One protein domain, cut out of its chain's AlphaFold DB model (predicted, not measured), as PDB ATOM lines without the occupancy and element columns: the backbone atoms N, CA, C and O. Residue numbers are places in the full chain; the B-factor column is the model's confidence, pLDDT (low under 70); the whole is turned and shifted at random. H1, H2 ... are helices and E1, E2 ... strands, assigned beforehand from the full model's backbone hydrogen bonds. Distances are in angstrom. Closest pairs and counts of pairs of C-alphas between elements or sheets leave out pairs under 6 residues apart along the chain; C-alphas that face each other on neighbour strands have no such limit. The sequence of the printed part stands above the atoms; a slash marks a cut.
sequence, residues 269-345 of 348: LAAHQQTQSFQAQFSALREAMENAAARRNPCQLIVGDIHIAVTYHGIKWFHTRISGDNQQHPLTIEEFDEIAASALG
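This is residues 269 to 345 of the 348 residues of an uncharacterized protein of Pseudomonas protegens (UniProt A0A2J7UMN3). A strongly twisted wall of four antiparallel strands has two helices over one of its faces, the other face being bare. The long first helix, H1, packs on the sheet with its residues 285 to 294, and its residues 269 to 277 stick out as a free arm; the shorter H2 covers the same face. The printed part has 77 residues, with two named helices and four named strands in the order H1 E1 E2 E3 E4 H2. The sheet runs E1 E2 E3 E4, and the class is mixed, helices and strands. The whole is compact, with a radius of gyration of the C-alphas of 13.2 A and spans of 40 by 27 by 18 A.

H1, residues 269 to 294, begins with C-alpha 269 at (-11.465, 15.363, 20.569) and is 36.7 A long from first to last C-alpha. E1, residues 299 to 303, measures 13.3 A, and E2, residues 306 to 312, measures 20.2 A. E3, residues 317 to 322, begins with C-alpha 317 at (-21.621, -13.468, 35.543) and measures 15.8 A. E4, residues 328 to 331, measures 9.3 A. H2, residues 333 to 343, measures 15.3 A and ends with C-alpha 343 at (-29.697, 0.616, 23.113).

The strands form a meander, each the antiparallel neighbour of the one before. In the hairpin of E1 and E2, at 162 degrees, N 301 and O 308 are 2.8 A apart, within hydrogen-bond range. In the hairpin of E2 and E3, at 155 degrees, N 309 and O 320 are within range at 2.8 A. In the hairpin of E3 and E4, at 130 degrees, N 321 and O 329 are within range at 2.8 A. The edge strands E1 and E4 are apart. H1 and H2 are on the same face of the sheet, which gives two layers, helices on one face of a sheet. H1 lies over E1 and E2 at a height over the sheet of 14.8 A and only just stands up from it, rising 42 degrees; its closest C-alphas to E2 are those of Ala 293 and Thr 311, 5.2 A. H2, at a height over the sheet of 9.1 A, lies over E2 and, only just, with 3 C-alphas, over E3; it runs slantwise to the strands, at 42 degrees to E2 on the local plane. Its closest C-alphas to E3 are those of Phe 336 and His 319, 6.7 A. H1 and H2 only just touch, with 3 pairs of C-alphas within 8 A, by residue 282 of H1 alone; the closest are Phe 282 and Ala 340, 7.2 A. They run opposite ways at a steep tilt of 66 degrees. Every O i to N i+4 pair in H1 and H2 is within hydrogen-bond range.

The C-alphas of Leu 269 and Asp 325, the two farthest apart, are 43.2 A apart. The printed part has no cut, and its five links are tight. The mean pLDDT of the printed part is 89.2, and residues 269 to 271 are under 70.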
ATOM      1  N   LEU A 269     -11.455  15.274  19.098       56.38
ATOM      2  CA  LEU A 269     -11.465  15.363  20.569       56.38
ATOM      3  C   LEU A 269     -12.892  15.340  21.116       56.38
ATOM      4  O   LEU A 269     -13.126  14.704  22.135       56.38
ATOM      5  N   ALA A 270     -13.842  15.991  20.438       62.62
ATOM      6  CA  ALA A 270     -15.257  15.909  20.790       62.62
ATOM      7  C   ALA A 270     -15.797  14.484  20.586       62.62
ATOM      8  O   ALA A 270     -16.454  13.957  21.475       62.62
ATOM      9  N   ALA A 271     -15.446  13.830  19.474       66.88
ATOM     10  CA  ALA A 271     -15.760  12.426  19.226       66.88
ATOM     11  C   ALA A 271     -15.092  11.522  20.265       66.88
ATOM     12  O   ALA A 271     -15.764  10.686  20.846       66.88
ATOM     13  N   HIS A 272     -13.813  11.736  20.583       70.25
ATOM     14  CA  HIS A 272     -13.118  10.953  21.606       70.25
ATOM     15  C   HIS A 272     -13.733  11.135  23.001       70.25
ATOM     16  O   HIS A 272     -13.918  10.156  23.719       70.25
ATOM     17  N   GLN A 273     -14.104  12.359  23.389       73.56
ATOM     18  CA  GLN A 273     -14.825  12.612  24.641       73.56
ATOM     19  C   GLN A 273     -16.215  11.977  24.640       73.56
ATOM     20  O   GLN A 273     -16.619  11.406  25.651       73.56
ATOM     21  N   GLN A 274     -16.934  12.028  23.516       73.88
ATOM     22  CA  GLN A 274     -18.213  11.338  23.368       73.88
ATOM     23  C   GLN A 274     -18.028   9.828  23.523       73.88
ATOM     24  O   GLN A 274     -18.698   9.247  24.370       73.88
ATOM     25  N   THR A 275     -17.061   9.213  22.836       79.06
ATOM     26  CA  THR A 275     -16.728   7.787  22.977       79.06
ATOM     27  C   THR A 275     -16.370   7.426  24.417       79.06
ATOM     28  O   THR A 275     -16.898   6.450  24.939       79.06
ATOM     29  N   GLN A 276     -15.547   8.228  25.100       80.75
ATOM     30  CA  GLN A 276     -15.193   7.994  26.505       80.75
ATOM     31  C   GLN A 276     -16.402   8.102  27.436       80.75
ATOM     32  O   GLN A 276     -16.582   7.258  28.311       80.75
ATOM     33  N   SER A 277     -17.248   9.117  27.249       81.44
ATOM     34  CA  SER A 277     -18.463   9.288  28.051       81.44
ATOM     35  C   SER A 277     -19.453   8.145  27.830       81.44
ATOM     36  O   SER A 277     -20.056   7.656  28.783       81.44
ATOM     37  N   PHE A 278     -19.551   7.667  26.590       80.94
ATOM     38  CA  PHE A 278     -20.389   6.549  26.195       80.94
ATOM     39  C   PHE A 278     -19.867   5.257  26.841       80.94
ATOM     40  O   PHE A 278     -20.601   4.594  27.565       80.94
ATOM     41  N   GLN A 279     -18.566   4.969  26.723       83.00
ATOM     42  CA  GLN A 279     -17.912   3.813  27.348       83.00
ATOM     43  C   GLN A 279     -18.025   3.811  28.884       83.00
ATOM     44  O   GLN A 279     -18.225   2.756  29.495       83.00
ATOM     45  N   ALA A 280     -17.944   4.985  29.516       85.06
ATOM     46  CA  ALA A 280     -18.159   5.132  30.953       85.06
ATOM     47  C   ALA A 280     -19.610   4.811  31.348       85.06
ATOM     48  O   ALA A 280     -19.835   4.117  32.338       85.06
ATOM     49  N   GLN A 281     -20.591   5.254  30.555       86.00
ATOM     50  CA  GLN A 281     -22.001   4.919  30.770       86.00
ATOM     51  C   GLN A 281     -22.269   3.414  30.602       86.00
ATOM     52  O   GLN A 281     -22.991   2.855  31.426       86.00
ATOM     53  N   PHE A 282     -21.640   2.731  29.632       86.69
ATOM     54  CA  PHE A 282     -21.733   1.262  29.519       86.69
ATOM     55  C   PHE A 282     -21.167   0.550  30.719       86.69
ATOM     56  O   PHE A 282     -21.804  -0.349  31.261       86.69
ATOM     57  N   SER A 283     -19.975   0.964  31.138       87.19
ATOM     58  CA  SER A 283     -19.307   0.351  32.278       87.19
ATOM     59  C   SER A 283     -20.171   0.478  33.531       87.19
ATOM     60  O   SER A 283     -20.382  -0.516  34.216       87.19
ATOM     61  N   ALA A 284     -20.761   1.656  33.759       90.25
ATOM     62  CA  ALA A 284     -21.672   1.891  34.874       90.25
ATOM     63  C   ALA A 284     -22.978   1.083  34.768       90.25
ATOM     64  O   ALA A 284     -23.445   0.549  35.773       90.25
ATOM     65  N   LEU A 285     -23.572   0.967  33.574       92.06
ATOM     66  CA  LEU A 285     -24.785   0.169  33.362       92.06
ATOM     67  C   LEU A 285     -24.520  -1.319  33.616       92.06
ATOM     68  O   LEU A 285     -25.255  -1.948  34.373       92.06
ATOM     69  N   ARG A 286     -23.452  -1.866  33.028       92.62
ATOM     70  CA  ARG A 286     -23.035  -3.261  33.217       92.62
ATOM     71  C   ARG A 286     -22.750  -3.549  34.686       92.62
ATOM     72  O   ARG A 286     -23.319  -4.486  35.237       92.62
ATOM     73  N   GLU A 287     -21.959  -2.700  35.337       94.25
ATOM     74  CA  GLU A 287     -21.655  -2.822  36.763       94.25
ATOM     75  C   GLU A 287     -22.933  -2.781  37.616       94.25
ATOM     76  O   GLU A 287     -23.075  -3.553  38.563       94.25
ATOM     77  N   ALA A 288     -23.900  -1.919  37.287       93.75
ATOM     78  CA  ALA A 288     -25.177  -1.869  37.993       93.75
ATOM     79  C   ALA A 288     -25.996  -3.161  37.813       93.75
ATOM     80  O   ALA A 288     -26.564  -3.661  38.789       93.75
ATOM     81  N   MET A 289     -26.037  -3.718  36.596       94.44
ATOM     82  CA  MET A 289     -26.728  -4.980  36.310       94.44
ATOM     83  C   MET A 289     -26.066  -6.168  37.017       94.44
ATOM     84  O   MET A 289     -26.758  -6.973  37.641       94.44
ATOM     85  N   GLU A 290     -24.735  -6.244  36.982       93.81
ATOM     86  CA  GLU A 290     -23.948  -7.231  37.722       93.81
ATOM     87  C   GLU A 290     -24.214  -7.086  39.230       93.81
ATOM     88  O   GLU A 290     -24.699  -8.011  39.878       93.81
ATOM     89  N   ASN A 291     -24.045  -5.898  39.812       94.06
ATOM     90  CA  ASN A 291     -24.302  -5.673  41.238       94.06
ATOM     91  C   ASN A 291     -25.725  -6.065  41.672       94.06
ATOM     92  O   ASN A 291     -25.908  -6.617  42.763       94.06
ATOM     93  N   ALA A 292     -26.737  -5.810  40.838       94.12
ATOM     94  CA  ALA A 292     -28.100  -6.273  41.085       94.12
ATOM     95  C   ALA A 292     -28.183  -7.811  41.073       94.12
ATOM     96  O   ALA A 292     -28.712  -8.407  42.017       94.12
ATOM     97  N   ALA A 293     -27.583  -8.458  40.075       92.81
ATOM     98  CA  ALA A 293     -27.550  -9.910  39.956       92.81
ATOM     99  C   ALA A 293     -26.784 -10.598  41.109       92.81
ATOM    100  O   ALA A 293     -27.251 -11.626  41.605       92.81
ATOM    101  N   ALA A 294     -25.688 -10.023  41.631       92.38
ATOM    102  CA  ALA A 294     -24.994 -10.550  42.822       92.38
ATOM    103  C   ALA A 294     -25.892 -10.542  44.058       92.38
ATOM    104  O   ALA A 294     -25.841 -11.454  44.885       92.38
ATOM    105  N   ARG A 295     -26.749  -9.525  44.173       94.88
ATOM    106  CA  ARG A 295     -27.741  -9.409  45.249       94.88
ATOM    107  C   ARG A 295     -28.951 -10.317  45.037       94.88
ATOM    108  O   ARG A 295     -29.895 -10.242  45.815       94.88
ATOM    109  N   ARG A 296     -28.919 -11.182  44.014       92.75
ATOM    110  CA  ARG A 296     -30.024 -12.052  43.584       92.75
ATOM    111  C   ARG A 296     -31.272 -11.271  43.169       92.75
ATOM    112  O   ARG A 296     -32.366 -11.829  43.167       92.75
ATOM    113  N   ASN A 297     -31.103 -10.003  42.794       91.44
ATOM    114  CA  ASN A 297     -32.163  -9.214  42.191       91.44
ATOM    115  C   ASN A 297     -32.082  -9.417  40.676       91.44
ATOM    116  O   ASN A 297     -31.065  -9.056  40.078       91.44
ATOM    117  N   PRO A 298     -33.106 -10.002  40.040       84.88
ATOM    118  CA  PRO A 298     -33.103 -10.169  38.597       84.88
ATOM    119  C   PRO A 298     -33.039  -8.795  37.939       84.88
ATOM    120  O   PRO A 298     -33.880  -7.931  38.188       84.88
ATOM    121  N   CYS A 299     -32.017  -8.596  37.114       91.88
ATOM    122  CA  CYS A 299     -31.825  -7.370  36.364       91.88
ATOM    123  C   CYS A 299     -31.958  -7.685  34.880       91.88
ATOM    124  O   CYS A 299     -31.227  -8.524  34.348       91.88
ATOM    125  N   GLN A 300     -32.926  -7.035  34.240       94.00
ATOM    126  CA  GLN A 300     -33.175  -7.158  32.814       94.00
ATOM    127  C   GLN A 300     -33.140  -5.774  32.176       94.00
ATOM    128  O   GLN A 300     -33.619  -4.806  32.762       94.00
ATOM    129  N   LEU A 301     -32.575  -5.692  30.979       93.19
ATOM    130  CA  LEU A 301     -32.577  -4.513  30.130       93.19
ATOM    131  C   LEU A 301     -33.406  -4.831  28.886       93.19
ATOM    132  O   LEU A 301     -33.137  -5.816  28.203       93.19
ATOM    133  N   ILE A 302     -34.418  -4.010  28.608       93.44
ATOM    134  CA  ILE A 302     -35.289  -4.164  27.439       93.44
ATOM    135  C   ILE A 302     -34.955  -3.052  26.447       93.44
ATOM    136  O   ILE A 302     -35.030  -1.869  26.783       93.44
ATOM    137  N   VAL A 303     -34.575  -3.445  25.234       88.25
ATOM    138  CA  VAL A 303     -34.092  -2.571  24.164       88.25
ATOM    139  C   VAL A 303     -34.841  -2.908  22.880       88.25
ATOM    140  O   VAL A 303     -34.458  -3.816  22.141       88.25
ATOM    141  N   GLY A 304     -35.932  -2.188  22.612       88.38
ATOM    142  CA  GLY A 304     -36.854  -2.578  21.542       88.38
ATOM    143  C   GLY A 304     -37.383  -3.991  21.798       88.38
ATOM    144  O   GLY A 304     -37.930  -4.245  22.866       88.38
ATOM    145  N   ASP A 305     -37.146  -4.903  20.855       88.81
ATOM    146  CA  ASP A 305     -37.545  -6.317  20.953       88.81
ATOM    147  C   ASP A 305     -36.462  -7.216  21.581       88.81
ATOM    148  O   ASP A 305     -36.614  -8.437  21.649       88.81
ATOM    149  N   ILE A 306     -35.329  -6.643  22.004       89.06
ATOM    150  CA  ILE A 306     -34.220  -7.391  22.599       89.06
ATOM    151  C   ILE A 306     -34.289  -7.264  24.114       89.06
ATOM    152  O   ILE A 306     -34.164  -6.174  24.669       89.06
ATOM    153  N   HIS A 307     -34.447  -8.393  24.792       94.75
ATOM    154  CA  HIS A 307     -34.361  -8.471  26.241       94.75
ATOM    155  C   HIS A 307     -32.997  -9.048  26.604       94.75
ATOM    156  O   HIS A 307     -32.571 -10.050  26.036       94.75
ATOM    157  N   ILE A 308     -32.302  -8.433  27.551       95.81
ATOM    158  CA  ILE A 308     -31.024  -8.921  28.061       95.81
ATOM    159  C   ILE A 308     -31.154  -9.111  29.562       95.81
ATOM    160  O   ILE A 308     -31.689  -8.241  30.241       95.81
ATOM    161  N   ALA A 309     -30.655 -10.218  30.091       95.69
ATOM    162  CA  ALA A 309     -30.586 -10.478  31.516       95.69
ATOM    163  C   ALA A 309     -29.138 -10.722  31.942       95.69
ATOM    164  O   ALA A 309     -28.336 -11.274  31.188       95.69
ATOM    165  N   VAL A 310     -28.823 -10.327  33.174       96.31
ATOM    166  CA  VAL A 310     -27.563 -10.680  33.833       96.31
ATOM    167  C   VAL A 310     -27.883 -11.534  35.049       96.31
ATOM    168  O   VAL A 310     -28.719 -11.163  35.875       96.31
ATOM    169  N   THR A 311     -27.231 -12.689  35.164       94.94
ATOM    170  CA  THR A 311     -27.355 -13.589  36.317       94.94
ATOM    171  C   THR A 311     -25.994 -13.873  36.943       94.94
ATOM    172  O   THR A 311     -24.959 -13.875  36.278       94.94
ATOM    173  N   TYR A 312     -25.988 -14.121  38.255       94.44
ATOM    174  CA  TYR A 312     -24.784 -14.461  39.010       94.44
ATOM    175  C   TYR A 312     -24.867 -15.878  39.558       94.44
ATOM    176  O   TYR A 312     -25.773 -16.200  40.327       94.44
ATOM    177  N   HIS A 313     -23.887 -16.711  39.216       91.94
ATOM    178  CA  HIS A 313     -23.807 -18.099  39.681       91.94
ATOM    179  C   HIS A 313     -22.633 -18.290  40.657       91.94
ATOM    180  O   HIS A 313     -21.868 -19.246  40.557       91.94
ATOM    181  N   GLY A 314     -22.442 -17.344  41.584       90.00
ATOM    182  CA  GLY A 314     -21.488 -17.439  42.699       90.00
ATOM    183  C   GLY A 314     -20.017 -17.191  42.352       90.00
ATOM    184  O   GLY A 314     -19.285 -16.671  43.183       90.00
ATOM    185  N   ILE A 315     -19.580 -17.531  41.138       89.81
ATOM    186  CA  ILE A 315     -18.197 -17.301  40.674       89.81
ATOM    187  C   ILE A 315     -18.120 -16.533  39.356       89.81
ATOM    188  O   ILE A 315     -17.057 -16.035  38.997       89.81
ATOM    189  N   LYS A 316     -19.228 -16.452  38.615       93.19
ATOM    190  CA  LYS A 316     -19.245 -15.891  37.267       93.19
ATOM    191  C   LYS A 316     -20.586 -15.232  36.950       93.19
ATOM    192  O   LYS A 316     -21.640 -15.713  37.381       93.19
ATOM    193  N   TRP A 317     -20.503 -14.152  36.180       92.69
ATOM    194  CA  TRP A 317     -21.621 -13.468  35.543       92.69
ATOM    195  C   TRP A 317     -21.984 -14.144  34.224       92.69
ATOM    196  O   TRP A 317     -21.103 -14.480  33.427       92.69
ATOM    197  N   PHE A 318     -23.277 -14.331  33.995       95.44
ATOM    198  CA  PHE A 318     -23.815 -14.836  32.743       95.44
ATOM    199  C   PHE A 318     -24.721 -13.768  32.150       95.44
ATOM    200  O   PHE A 318     -25.625 -13.272  32.817       95.44
ATOM    201  N   HIS A 319     -24.451 -13.422  30.897       96.38
ATOM    202  CA  HIS A 319     -25.254 -12.500  30.112       96.38
ATOM    203  C   HIS A 319     -26.108 -13.349  29.180       96.38
ATOM    204  O   HIS A 319     -25.583 -14.240  28.510       96.38
ATOM    205  N   THR A 320     -27.416 -13.129  29.155       96.94
ATOM    206  CA  THR A 320     -28.322 -13.875  28.282       96.94
ATOM    207  C   THR A 320     -29.227 -12.924  27.529       96.94
ATOM    208  O   THR A 320     -29.813 -12.009  28.102       96.94
ATOM    209  N   ARG A 321     -29.359 -13.146  26.225       96.50
ATOM    210  CA  ARG A 321     -30.415 -12.550  25.418       96.50
ATOM    211  C   ARG A 321     -31.660 -13.412  25.543       96.50
ATOM    212  O   ARG A 321     -31.582 -14.621  25.355       96.50
ATOM    213  N   ILE A 322     -32.792 -12.790  25.824       94.62
ATOM    214  CA  ILE A 322     -34.105 -13.419  25.821       94.62
ATOM    215  C   ILE A 322     -34.808 -12.963  24.540       94.62
ATOM    216  O   ILE A 322     -35.033 -11.771  24.323       94.62
ATOM    217  N   SER A 323     -35.078 -13.909  23.650       90.31
ATOM    218  CA  SER A 323     -35.838 -13.681  22.421       90.31
ATOM    219  C   SER A 323     -37.346 -13.623  22.721       90.31
ATOM    220  O   SER A 323     -37.788 -14.042  23.789       90.31
ATOM    221  N   GLY A 324     -38.161 -13.100  21.796       86.12
ATOM    222  CA  GLY A 324     -39.618 -12.962  21.989       86.12
ATOM    223  C   GLY A 324     -40.376 -14.287  22.183       86.12
ATOM    224  O   GLY A 324     -41.487 -14.296  22.702       86.12
ATOM    225  N   ASP A 325     -39.762 -15.413  21.819       91.06
ATOM    226  CA  ASP A 325     -40.215 -16.781  22.102       91.06
ATOM    227  C   ASP A 325     -39.751 -17.305  23.478       91.06
ATOM    228  O   ASP A 325     -39.916 -18.485  23.790       91.06
ATOM    229  N   ASN A 326     -39.187 -16.427  24.310       90.12
ATOM    230  CA  ASN A 326     -38.619 -16.706  25.625       90.12
ATOM    231  C   ASN A 326     -37.406 -17.660  25.601       90.12
ATOM    232  O   ASN A 326     -37.029 -18.203  26.644       90.12
ATOM    233  N   GLN A 327     -36.772 -17.865  24.439       92.94
ATOM    234  CA  GLN A 327     -35.505 -18.592  24.361       92.94
ATOM    235  C   GLN A 327     -34.360 -17.745  24.911       92.94
ATOM    236  O   GLN A 327     -34.225 -16.563  24.587       92.94
ATOM    237  N   GLN A 328     -33.527 -18.367  25.747       95.50
ATOM    238  CA  GLN A 328     -32.336 -17.743  26.310       95.50
ATOM    239  C   GLN A 328     -31.108 -18.141  25.496       95.50
ATOM    240  O   GLN A 328     -30.754 -19.318  25.426       95.50
ATOM    241  N   HIS A 329     -30.432 -17.153  24.925       96.62
ATOM    242  CA  HIS A 329     -29.159 -17.331  24.243       96.62
ATOM    243  C   HIS A 329     -28.048 -16.724  25.100       96.62
ATOM    244  O   HIS A 329     -28.124 -15.533  25.414       96.62
ATOM    245  N   PRO A 330     -27.038 -17.505  25.525       96.81
ATOM    246  CA  PRO A 330     -25.895 -16.945  26.231       96.81
ATOM    247  C   PRO A 330     -25.169 -15.964  25.312       96.81
ATOM    248  O   PRO A 330     -24.940 -16.269  24.145       96.81
ATOM    249  N   LEU A 331     -24.825 -14.803  25.855       96.62
ATOM    250  CA  LEU A 331     -24.050 -13.777  25.178       96.62
ATOM    251  C   LEU A 331     -22.608 -13.813  25.674       96.62
ATOM    252  O   LEU A 331     -22.350 -14.019  26.871       96.62
ATOM    253  N   THR A 332     -21.665 -13.558  24.773       96.06
ATOM    254  CA  THR A 332     -20.332 -13.125  25.191       96.06
ATOM    255  C   THR A 332     -20.398 -11.713  25.777       96.06
ATOM    256  O   THR A 332     -21.413 -11.019  25.689       96.06
ATOM    257  N   ILE A 333     -19.315 -11.285  26.429       92.00
ATOM    258  CA  ILE A 333     -19.265  -9.939  27.004       92.00
ATOM    259  C   ILE A 333     -19.282  -8.870  25.904       92.00
ATOM    260  O   ILE A 333     -19.918  -7.836  26.062       92.00
ATOM    261  N   GLU A 334     -18.671  -9.168  24.758       93.44
ATOM    262  CA  GLU A 334     -18.650  -8.307  23.581       93.44
ATOM    263  C   GLU A 334     -20.047  -8.179  22.957       93.44
ATOM    264  O   GLU A 334     -20.493  -7.069  22.684       93.44
ATOM    265  N   GLU A 335     -20.782  -9.288  22.806       94.62
ATOM    266  CA  GLU A 335     -22.158  -9.256  22.287       94.62
ATOM    267  C   GLU A 335     -23.104  -8.494  23.229       94.62
ATOM    268  O   GLU A 335     -23.985  -7.760  22.778       94.62
ATOM    269  N   PHE A 336     -22.923  -8.640  24.546       94.69
ATOM    270  CA  PHE A 336     -23.656  -7.847  25.534       94.69
ATOM    271  C   PHE A 336     -23.375  -6.348  25.367       94.69
ATOM    272  O   PHE A 336     -24.318  -5.555  25.284       94.69
ATOM    273  N   ASP A 337     -22.096  -5.971  25.281       90.75
ATOM    274  CA  ASP A 337     -21.673  -4.579  25.140       90.75
ATOM    275  C   ASP A 337     -22.181  -3.966  23.822       90.75
ATOM    276  O   ASP A 337     -22.630  -2.822  23.818       90.75
ATOM    277  N   GLU A 338     -22.207  -4.720  22.719       91.44
ATOM    278  CA  GLU A 338     -22.750  -4.269  21.429       91.44
ATOM    279  C   GLU A 338     -24.266  -4.015  21.468       91.44
ATOM    280  O   GLU A 338     -24.753  -2.999  20.947       91.44
ATOM    281  N   ILE A 339     -25.037  -4.909  22.097       91.38
ATOM    282  CA  ILE A 339     -26.490  -4.736  22.221       91.38
ATOM    283  C   ILE A 339     -26.798  -3.563  23.158       91.38
ATOM    284  O   ILE A 339     -27.647  -2.724  22.837       91.38
ATOM    285  N   ALA A 340     -26.091  -3.456  24.286       88.69
ATOM    286  CA  ALA A 340     -26.217  -2.315  25.181       88.69
ATOM    287  C   ALA A 340     -25.853  -1.008  24.451       88.69
ATOM    288  O   ALA A 340     -26.592  -0.025  24.551       88.69
ATOM    289  N   ALA A 341     -24.771  -0.996  23.664       87.81
ATOM    290  CA  ALA A 341     -24.347   0.152  22.860       87.81
ATOM    291  C   ALA A 341     -25.419   0.622  21.885       87.81
ATOM    292  O   ALA A 341     -25.745   1.813  21.825       87.81
ATOM    293  N   SER A 342     -26.034  -0.330  21.196       87.31
ATOM    294  CA  SER A 342     -27.148  -0.061  20.291       87.31
ATOM    295  C   SER A 342     -28.347   0.551  21.034       87.31
ATOM    296  O   SER A 342     -29.005   1.451  20.511       87.31
ATOM    297  N   ALA A 343     -28.595   0.132  22.280       85.12
ATOM    298  CA  ALA A 343     -29.697   0.616  23.113       85.12
ATOM    299  C   ALA A 343     -29.608   2.094  23.486       85.12
ATOM    300  O   ALA A 343     -30.616   2.800  23.496       85.12
ATOM    301  N   LEU A 344     -28.402   2.564  23.807       82.62
ATOM    302  CA  LEU A 344     -28.174   3.941  24.248       82.62
ATOM    303  C   LEU A 344     -27.984   4.915  23.072       82.62
ATOM    304  O   LEU A 344     -27.570   6.055  23.275       82.62
ATOM    305  N   GLY A 345     -28.306   4.495  21.844       79.88
ATOM    306  CA  GLY A 345     -28.259   5.353  20.662       79.88
ATOM    307  C   GLY A 345     -26.883   5.447  20.001       79.88
ATOM    308  O   GLY A 345     -26.664   6.355  19.196       79.88
TER     309      GLY A 345